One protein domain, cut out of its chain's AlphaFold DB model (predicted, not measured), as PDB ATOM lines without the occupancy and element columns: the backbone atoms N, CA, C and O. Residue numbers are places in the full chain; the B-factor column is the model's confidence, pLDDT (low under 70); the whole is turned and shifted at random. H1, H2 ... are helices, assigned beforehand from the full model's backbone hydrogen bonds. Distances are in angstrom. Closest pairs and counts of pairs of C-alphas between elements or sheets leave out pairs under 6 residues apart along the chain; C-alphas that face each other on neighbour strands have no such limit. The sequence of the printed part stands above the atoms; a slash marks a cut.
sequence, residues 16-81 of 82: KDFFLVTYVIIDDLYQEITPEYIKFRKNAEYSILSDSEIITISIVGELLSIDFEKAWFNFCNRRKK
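AT A GLANCE: This is residues 16 to 81 of the 82 residues of the protein "Transposase, IS4" of Proteiniborus sp. DW1 (UniProt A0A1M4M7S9). Two helices, H1 and H3, pack on each other at a steep angle and make the body, while H4 sticks out from it with residues 69 to 81 as a free arm. Between H1 and H3 the backbone makes a wide loop with the very short helix H2 in it; residues 32 to 37, of which 32 and 33 belong to H1 and 36 and 37 to H2, stick out too, and so do residues 40 to 49. The printed part has 66 residues, with four named helices in the order H1, H2, H3, H4 and no named strand, and its class is all helix. It is loose, with a radius of gyration of the C-alphas of 14.6 A, and flat in outline, spanning 43 by 29 by 16 A.

IN THESE COORDINATES: Find C-alpha 16 at (-29.224, 26.487, 40.016); from there H1, residues 16 to 33, runs 25.5 A to C-alpha 33 at (-36.193, 13.141, 60.578). Next look at residues 36 to 39, which form H2, 5.0 A from first to last C-alpha. Then go to C-alpha 51 at (-42.159, 18.506, 50.552), where H3, residues 51 to 63, begins its 18.2 A. H4, residues 68 to 79, runs 16.7 A to C-alpha 79 at (-55.536, 37.410, 37.201).

HOW THE PARTS SIT: Begin with H1 and H3, which touch, with 13 pairs of C-alphas within 8 A. Look at Asp 27 and Ser 52, whose C-alphas are the closest of the two helices at 5.0 A. The lines of H1 and H3 stand at a steep tilt of 52 degrees, and the helices run opposite ways. H2 is only just apart from H1 and only just apart from H3, with closest C-alphas 8.1 A apart in each case. H3 and H4 are close but not clearly touching, the C-alphas of Gly 61 and Phe 68 being their closest at 7.5 A. Their lines are about perpendicular, at 78 degrees. H4 is apart from H1 and from H2. In the backbones of H1, H3 and H4 every O i to N i+4 pair is within hydrogen-bond range; H2 is too short for such a pair, and its one O i to N i+3 pair is within range.

THE WHOLE: Look at Glu 32 and Lys 81 for the two C-alphas farthest apart, at 45.0 A. Without the stretches that stand free, the body has 37 residues and spans 28 by 22 by 12 A. The printed part has no cut. The links from H1 to H2 and from H3 to H4 are tight, while the link from H2 to H3, with 11 residues, is long. The mean pLDDT of the printed part is 88.7, and you will find values under 70 at residues 79 to 81.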
ATOM      1  N   LYS A  16     -28.679  27.848  40.148       88.88
ATOM      2  CA  LYS A  16     -29.224  26.487  40.016       88.88
ATOM      3  C   LYS A  16     -28.442  25.497  40.869       88.88
ATOM      4  O   LYS A  16     -29.067  24.660  41.513       88.88
ATOM      5  N   ASP A  17     -27.119  25.626  40.920       89.25
ATOM      6  CA  ASP A  17     -26.276  24.790  41.778       89.25
ATOM      7  C   ASP A  17     -26.612  25.035  43.249       89.25
ATOM      8  O   ASP A  17     -26.743  24.089  44.021       89.25
ATOM      9  N   PHE A  18     -26.854  26.295  43.622       89.38
ATOM     10  CA  PHE A  18     -27.307  26.642  44.967       89.38
ATOM     11  C   PHE A  18     -28.653  25.988  45.320       89.38
ATOM     12  O   PHE A  18     -28.786  25.387  46.390       89.38
ATOM     13  N   PHE A  19     -29.637  26.055  44.415       91.62
ATOM     14  CA  PHE A  19     -30.923  25.370  44.589       91.62
ATOM     15  C   PHE A  19     -30.744  23.855  44.713       91.62
ATOM     16  O   PHE A  19     -31.354  23.250  45.590       91.62
ATOM     17  N   LEU A  20     -29.901  23.250  43.875       92.25
ATOM     18  CA  LEU A  20     -29.670  21.808  43.868       92.25
ATOM     19  C   LEU A  20     -28.998  21.333  45.161       92.25
ATOM     20  O   LEU A  20     -29.458  20.371  45.767       92.25
ATOM     21  N   VAL A  21     -27.945  22.021  45.609       91.50
ATOM     22  CA  VAL A  21     -27.247  21.693  46.861       91.50
ATOM     23  C   VAL A  21     -28.186  21.846  48.054       91.50
ATOM     24  O   VAL A  21     -28.251  20.957  48.900       91.50
ATOM     25  N   THR A  22     -28.953  22.939  48.102       92.56
ATOM     26  CA  THR A  22     -29.924  23.164  49.180       92.56
ATOM     27  C   THR A  22     -30.992  22.073  49.183       92.56
ATOM     28  O   THR A  22     -31.262  21.496  50.233       92.56
ATOM     29  N   TYR A  23     -31.540  21.735  48.013       95.12
ATOM     30  CA  TYR A  23     -32.519  20.663  47.867       95.12
ATOM     31  C   TYR A  23     -31.993  19.323  48.380       95.12
ATOM     32  O   TYR A  23     -32.678  18.677  49.162       95.12
ATOM     33  N   VAL A  24     -30.772  18.928  48.003       94.19
ATOM     34  CA  VAL A  24     -30.177  17.654  48.444       94.19
ATOM     35  C   VAL A  24     -30.040  17.600  49.966       94.19
ATOM     36  O   VAL A  24     -30.388  16.594  50.579       94.19
ATOM     37  N   ILE A  25     -29.578  18.687  50.592       93.62
ATOM     38  CA  ILE A  25     -29.447  18.763  52.054       93.62
ATOM     39  C   ILE A  25     -30.820  18.647  52.725       93.62
ATOM     40  O   ILE A  25     -30.976  17.914  53.701       93.62
ATOM     41  N   ILE A  26     -31.814  19.378  52.214       95.44
ATOM     42  CA  ILE A  26     -33.172  19.374  52.760       95.44
ATOM     43  C   ILE A  26     -33.841  18.015  52.573       95.44
ATOM     44  O   ILE A  26     -34.474  17.541  53.513       95.44
ATOM     45  N   ASP A  27     -33.690  17.380  51.412       95.62
ATOM     46  CA  ASP A  27     -34.289  16.075  51.143       95.62
ATOM     47  C   ASP A  27     -33.706  15.000  52.055       95.62
ATOM     48  O   ASP A  27     -34.456  14.301  52.734       95.62
ATOM     49  N   ASP A  28     -32.381  14.944  52.190       95.06
ATOM     50  CA  ASP A  28     -31.725  14.010  53.103       95.06
ATOM     51  C   ASP A  28     -32.193  14.198  54.556       95.06
ATOM     52  O   ASP A  28     -32.484  13.222  55.252       95.06
ATOM     53  N   LEU A  29     -32.298  15.450  55.021       94.56
ATOM     54  CA  LEU A  29     -32.806  15.753  56.360       94.56
ATOM     55  C   LEU A  29     -34.275  15.358  56.505       94.56
ATOM     56  O   LEU A  29     -34.635  14.730  57.498       94.56
ATOM     57  N   TYR A  30     -35.119  15.688  55.527       95.69
ATOM     58  CA  TYR A  30     -36.538  15.343  55.537       95.69
ATOM     59  C   TYR A  30     -36.734  13.823  55.575       95.69
ATOM     60  O   TYR A  30     -37.567  13.319  56.330       95.69
ATOM     61  N   GLN A  31     -35.931  13.066  54.826       94.12
ATOM     62  CA  GLN A  31     -35.970  11.609  54.871       94.12
ATOM     63  C   GLN A  31     -35.432  11.033  56.188       94.12
ATOM     64  O   GLN A  31     -35.944  10.009  56.639       94.12
ATOM     65  N   GLU A  32     -34.465  11.668  56.848       94.88
ATOM     66  CA  GLU A  32     -33.951  11.192  58.140       94.88
ATOM     67  C   GLU A  32     -34.930  11.462  59.294       94.88
ATOM     68  O   GLU A  32     -35.176  10.578  60.116       94.88
ATOM     69  N   ILE A  33     -35.495  12.671  59.369       95.25
ATOM     70  CA  ILE A  33     -36.193  13.141  60.578       95.25
ATOM     71  C   ILE A  33     -37.714  13.002  60.509       95.25
ATOM     72  O   ILE A  33     -38.373  12.967  61.550       95.25
ATOM     73  N   THR A  34     -38.295  12.966  59.307       95.00
ATOM     74  CA  THR A  34     -39.748  13.050  59.160       95.00
ATOM     75  C   THR A  34     -40.405  11.676  59.358       95.00
ATOM     76  O   THR A  34     -40.029  10.704  58.694       95.00
ATOM     77  N   PRO A  35     -41.431  11.563  60.218       95.62
ATOM     78  CA  PRO A  35     -42.207  10.337  60.372       95.62
ATOM     79  C   PRO A  35     -42.913   9.888  59.084       95.62
ATOM     80  O   PRO A  35     -43.368  10.709  58.285       95.62
ATOM     81  N   GLU A  36     -43.107   8.576  58.928       93.06
ATOM     82  CA  GLU A  36     -43.763   7.982  57.750       93.06
ATOM     83  C   GLU A  36     -45.153   8.559  57.466       93.06
ATOM     84  O   GLU A  36     -45.484   8.819  56.315       93.06
ATOM     85  N   TYR A  37     -45.959   8.838  58.496       92.25
ATOM     86  CA  TYR A  37     -47.314   9.370  58.304       92.25
ATOM     87  C   TYR A  37     -47.342  10.785  57.699       92.25
ATOM     88  O   TYR A  37     -48.363  11.191  57.148       92.25
ATOM     89  N   ILE A  38     -46.243  11.542  57.805       92.19
ATOM     90  CA  ILE A  38     -46.099  12.859  57.167       92.19
ATOM     91  C   ILE A  38     -45.591  12.680  55.733       92.19
ATOM     92  O   ILE A  38     -46.162  13.263  54.810       92.19
ATOM     93  N   LYS A  39     -44.579  11.822  55.536       91.06
ATOM     94  CA  LYS A  39     -44.029  11.492  54.209       91.06
ATOM     95  C   LYS A  39     -45.090  10.924  53.270       91.06
ATOM     96  O   LYS A  39     -45.172  11.310  52.111       91.06
ATOM     97  N   PHE A  40     -45.931  10.036  53.793       90.19
ATOM     98  CA  PHE A  40     -47.023   9.385  53.076       90.19
ATOM     99  C   PHE A  40     -48.371  10.011  53.431       90.19
ATOM    100  O   PHE A  40     -49.366   9.308  53.627       90.19
ATOM    101  N   ARG A  41     -48.421  11.346  53.555       91.94
ATOM    102  CA  ARG A  41     -49.697  12.033  53.761       91.94
ATOM    103  C   ARG A  41     -50.674  11.687  52.637       91.94
ATOM    104  O   ARG A  41     -50.296  11.421  51.496       91.94
ATOM    105  N   LYS A  42     -51.962  11.788  52.948       91.31
ATOM    106  CA  LYS A  42     -53.024  11.621  51.959       91.31
ATOM    107  C   LYS A  42     -52.837  12.598  50.789       91.31
ATOM    108  O   LYS A  42     -52.604  13.785  51.022       91.31
ATOM    109  N   ASN A  43     -53.030  12.110  49.564       90.69
ATOM    110  CA  ASN A  43     -52.932  12.867  48.314       90.69
ATOM    111  C   ASN A  43     -51.517  13.364  47.960       90.69
ATOM    112  O   ASN A  43     -51.393  14.274  47.137       90.69
ATOM    113  N   ALA A  44     -50.458  12.817  48.566       87.75
ATOM    114  CA  ALA A  44     -49.081  13.159  48.202       87.75
ATOM    115  C   ALA A  44     -48.799  12.891  46.710       87.75
ATOM    116  O   ALA A  44     -48.112  13.672  46.059       87.75
ATOM    117  N   GLU A  45     -49.415  11.853  46.147       89.12
ATOM    118  CA  GLU A  45     -49.351  11.460  44.739       89.12
ATOM    119  C   GLU A  45     -49.956  12.486  43.768       89.12
ATOM    120  O   GLU A  45     -49.611  12.496  42.589       89.12
ATOM    121  N   TYR A  46     -50.842  13.361  44.252       93.81
ATOM    122  CA  TYR A  46     -51.426  14.444  43.456       93.81
ATOM    123  C   TYR A  46     -50.655  15.763  43.606       93.81
ATOM    124  O   TYR A  46     -51.042  16.770  43.006       93.81
ATOM    125  N   SER A  47     -49.594  15.793  44.420       90.81
ATOM    126  CA  SER A  47     -48.787  16.993  44.625       90.81
ATOM    127  C   SER A  47     -47.887  17.256  43.419       90.81
ATOM    128  O   SER A  47     -47.248  16.350  42.896       90.81
ATOM    129  N   ILE A  48     -47.811  18.519  42.991       94.31
ATOM    130  CA  ILE A  48     -46.927  18.947  41.890       94.31
ATOM    131  C   ILE A  48     -45.465  19.022  42.357       94.31
ATOM    132  O   ILE A  48     -44.559  18.799  41.562       94.31
ATOM    133  N   LEU A  49     -45.255  19.359  43.631       93.69
ATOM    134  CA  LEU A  49     -43.945  19.471  44.268       93.69
ATOM    135  C   LEU A  49     -43.900  18.571  45.502       93.69
ATOM    136  O   LEU A  49     -44.886  18.463  46.241       93.69
ATOM    137  N   SER A  50     -42.752  17.950  45.724       93.31
ATOM    138  CA  SER A  50     -42.424  17.244  46.957       93.31
ATOM    139  C   SER A  50     -42.262  18.216  48.127       93.31
ATOM    140  O   SER A  50     -42.055  19.420  47.958       93.31
ATOM    141  N   ASP A  51     -42.327  17.689  49.346       94.06
ATOM    142  CA  ASP A  51     -42.159  18.506  50.552       94.06
ATOM    143  C   ASP A  51     -40.763  19.106  50.648       94.06
ATOM    144  O   ASP A  51     -40.620  20.283  50.978       94.06
ATOM    145  N   SER A  52     -39.745  18.325  50.287       95.56
ATOM    146  CA  SER A  52     -38.357  18.770  50.214       95.56
ATOM    147  C   SER A  52     -38.199  19.944  49.240       95.56
ATOM    148  O   SER A  52     -37.524  20.925  49.561       95.56
ATOM    149  N   GLU A  53     -38.869  19.913  48.082       95.19
ATOM    150  CA  GLU A  53     -38.883  21.033  47.128       95.19
ATOM    151  C   GLU A  53     -39.595  22.266  47.693       95.19
ATOM    152  O   GLU A  53     -39.075  23.375  47.578       95.19
ATOM    153  N   ILE A  54     -40.755  22.091  48.335       94.06
ATOM    154  CA  ILE A  54     -41.507  23.198  48.946       94.06
ATOM    155  C   ILE A  54     -40.662  23.887  50.024       94.06
ATOM    156  O   ILE A  54     -40.512  25.108  49.996       94.06
ATOM    157  N   ILE A  55     -40.061  23.112  50.931       94.94
ATOM    158  CA  ILE A  55     -39.194  23.629  51.998       94.94
ATOM    159  C   ILE A  55     -37.978  24.345  51.398       94.94
ATOM    160  O   ILE A  55     -37.634  25.445  51.834       94.94
ATOM    161  N   THR A  56     -37.358  23.765  50.365       95.38
ATOM    162  CA  THR A  56     -36.220  24.383  49.668       95.38
ATOM    163  C   THR A  56     -36.597  25.737  49.078       95.38
ATOM    164  O   THR A  56     -35.879  26.713  49.286       95.38
ATOM    165  N   ILE A  57     -37.736  25.835  48.384       93.00
ATOM    166  CA  ILE A  57     -38.214  27.099  47.809       93.00
ATOM    167  C   ILE A  57     -38.459  28.133  48.909       93.00
ATOM    168  O   ILE A  57     -38.043  29.280  48.752       93.00
ATOM    169  N   SER A  58     -39.092  27.742  50.020       92.19
ATOM    170  CA  SER A  58     -39.335  28.641  51.149       92.19
ATOM    171  C   SER A  58     -38.035  29.192  51.737       92.19
ATOM    172  O   SER A  58     -37.912  30.403  51.891       92.19
ATOM    173  N   ILE A  59     -37.045  28.334  52.002       91.88
ATOM    174  CA  ILE A  59     -35.757  28.749  52.578       91.88
ATOM    175  C   ILE A  59     -34.972  29.624  51.599       91.88
ATOM    176  O   ILE A  59     -34.507  30.701  51.967       91.88
ATOM    177  N   VAL A  60     -34.822  29.180  50.348       91.69
ATOM    178  CA  VAL A  60     -34.036  29.913  49.348       91.69
ATOM    179  C   VAL A  60     -34.694  31.246  49.006       91.69
ATOM    180  O   VAL A  60     -34.000  32.245  48.852       91.69
ATOM    181  N   GLY A  61     -36.021  31.305  48.898       88.69
ATOM    182  CA  GLY A  61     -36.681  32.571  48.599       88.69
ATOM    183  C   GLY A  61     -36.665  33.553  49.768       88.69
ATOM    184  O   GLY A  61     -36.452  34.738  49.522       88.69
ATOM    185  N   GLU A  62     -36.773  33.078  51.013       87.19
ATOM    186  CA  GLU A  62     -36.555  33.920  52.198       87.19
ATOM    187  C   GLU A  62     -35.123  34.476  52.216       87.19
ATOM    188  O   GLU A  62     -34.919  35.678  52.383       87.19
ATOM    189  N   LEU A  63     -34.123  33.629  51.937       88.75
ATOM    190  CA  LEU A  63     -32.720  34.043  51.826       88.75
ATOM    191  C   LEU A  63     -32.521  35.128  50.756       88.75
ATOM    192  O   LEU A  63     -31.749  36.067  50.946       88.75
ATOM    193  N   LEU A  64     -33.238  35.024  49.636       86.56
ATOM    194  CA  LEU A  64     -33.216  36.009  48.555       86.56
ATOM    195  C   LEU A  64     -34.096  37.241  48.836       86.56
ATOM    196  O   LEU A  64     -34.251  38.086  47.952       86.56
ATOM    197  N   SER A  65     -34.669  37.361  50.042       83.56
ATOM    198  CA  SER A  65     -35.610  38.425  50.431       83.56
ATOM    199  C   SER A  65     -36.800  38.552  49.470       83.56
ATOM    200  O   SER A  65     -37.355  39.637  49.265       83.56
ATOM    201  N   ILE A  66     -37.183  37.440  48.839       78.12
ATOM    202  CA  ILE A  66     -38.370  37.370  48.000       78.12
ATOM    203  C   ILE A  66     -39.563  37.286  48.941       78.12
ATOM    204  O   ILE A  66     -39.855  36.241  49.513       78.12
ATOM    205  N   ASP A  67     -40.282  38.395  49.060       77.50
ATOM    206  CA  ASP A  67     -41.564  38.436  49.753       77.50
ATOM    207  C   ASP A  67     -42.597  37.620  48.955       77.50
ATOM    208  O   ASP A  67     -43.240  38.107  48.013       77.50
ATOM    209  N   PHE A  68     -42.703  36.336  49.304       71.50
ATOM    210  CA  PHE A  68     -43.607  35.390  48.658       71.50
ATOM    211  C   PHE A  68     -45.072  35.790  48.812       71.50
ATOM    212  O   PHE A  68     -45.853  35.572  47.885       71.50
ATOM    213  N   GLU A  69     -45.450  36.406  49.933       77.25
ATOM    214  CA  GLU A  69     -46.820  36.856  50.168       77.25
ATOM    215  C   GLU A  69     -47.178  37.979  49.195       77.25
ATOM    216  O   GLU A  69     -48.195  37.919  48.497       77.25
ATOM    217  N   LYS A  70     -46.286  38.958  49.044       81.06
ATOM    218  CA  LYS A  70     -46.451  40.045  48.079       81.06
ATOM    219  C   LYS A  70     -46.393  39.552  46.637       81.06
ATOM    220  O   LYS A  70     -47.165  40.028  45.797       81.06
ATOM    221  N   ALA A  71     -45.513  38.603  46.319       79.81
ATOM    222  CA  ALA A  71     -45.439  37.994  44.991       79.81
ATOM    223  C   ALA A  71     -46.744  37.258  44.639       79.81
ATOM    224  O   ALA A  71     -47.307  37.470  43.558       79.81
ATOM    225  N   TRP A  72     -47.267  36.466  45.576       79.38
ATOM    226  CA  TRP A  72     -48.530  35.748  45.444       79.38
ATOM    227  C   TRP A  72     -49.727  36.698  45.328       79.38
ATOM    228  O   TRP A  72     -50.529  36.587  44.396       79.38
ATOM    229  N   PHE A  73     -49.808  37.702  46.202       83.88
ATOM    230  CA  PHE A  73     -50.850  38.727  46.169       83.88
ATOM    231  C   PHE A  73     -50.893  39.447  44.815       83.88
ATOM    232  O   PHE A  73     -51.954  39.587  44.193       83.88
ATOM    233  N   ASN A  74     -49.725  39.845  44.303       85.25
ATOM    234  CA  ASN A  74     -49.602  40.480  42.995       85.25
ATOM    235  C   ASN A  74     -50.040  39.553  41.855       85.25
ATOM    236  O   ASN A  74     -50.716  39.998  40.924       85.25
ATOM    237  N   PHE A  75     -49.689  38.269  41.917       84.56
ATOM    238  CA  PHE A  75     -50.109  37.275  40.933       84.56
ATOM    239  C   PHE A  75     -51.633  37.095  40.899       84.56
ATOM    240  O   PHE A  75     -52.235  37.161  39.821       84.56
ATOM    241  N   CYS A  76     -52.277  36.950  42.060       86.81
ATOM    242  CA  CYS A  76     -53.734  36.862  42.163       86.81
ATOM    243  C   CYS A  76     -54.422  38.114  41.601       86.81
ATOM    244  O   CYS A  76     -55.384  38.004  40.837       86.81
ATOM    245  N   ASN A  77     -53.907  39.307  41.908       84.81
ATOM    246  CA  ASN A  77     -54.478  40.561  41.412       84.81
ATOM    247  C   ASN A  77     -54.315  40.748  39.899       84.81
ATOM    248  O   ASN A  77     -55.209  41.294  39.254       84.81
ATOM    249  N   ARG A  78     -53.219  40.265  39.305       80.38
ATOM    250  CA  ARG A  78     -53.036  40.274  37.842       80.38
ATOM    251  C   ARG A  78     -54.057  39.393  37.124       80.38
ATOM    252  O   ARG A  78     -54.455  39.721  36.012       80.38
ATOM    253  N   ARG A  79     -54.508  38.305  37.756       64.69
ATOM    254  CA  ARG A  79     -55.536  37.410  37.201       64.69
ATOM    255  C   ARG A  79     -56.958  37.955  37.338       64.69
ATOM    256  O   ARG A  79     -57.780  37.645  36.491       64.69
ATOM    257  N   LYS A  80     -57.232  38.796  38.342       62.19
ATOM    258  CA  LYS A  80     -58.534  39.472  38.521       62.19
ATOM    259  C   LYS A  80     -58.787  40.629  37.541       62.19
ATOM    260  O   LYS A  80     -59.897  41.138  37.493       62.19
ATOM    261  N   LYS A  81     -57.763  41.078  36.805       56.53
ATOM    262  CA  LYS A  81     -57.857  42.152  35.797       56.53
ATOM    263  C   LYS A  81     -58.029  41.630  34.360       56.53
ATOM    264  O   LYS A  81     -57.801  42.389  33.420       56.53
TER     265      LYS A  81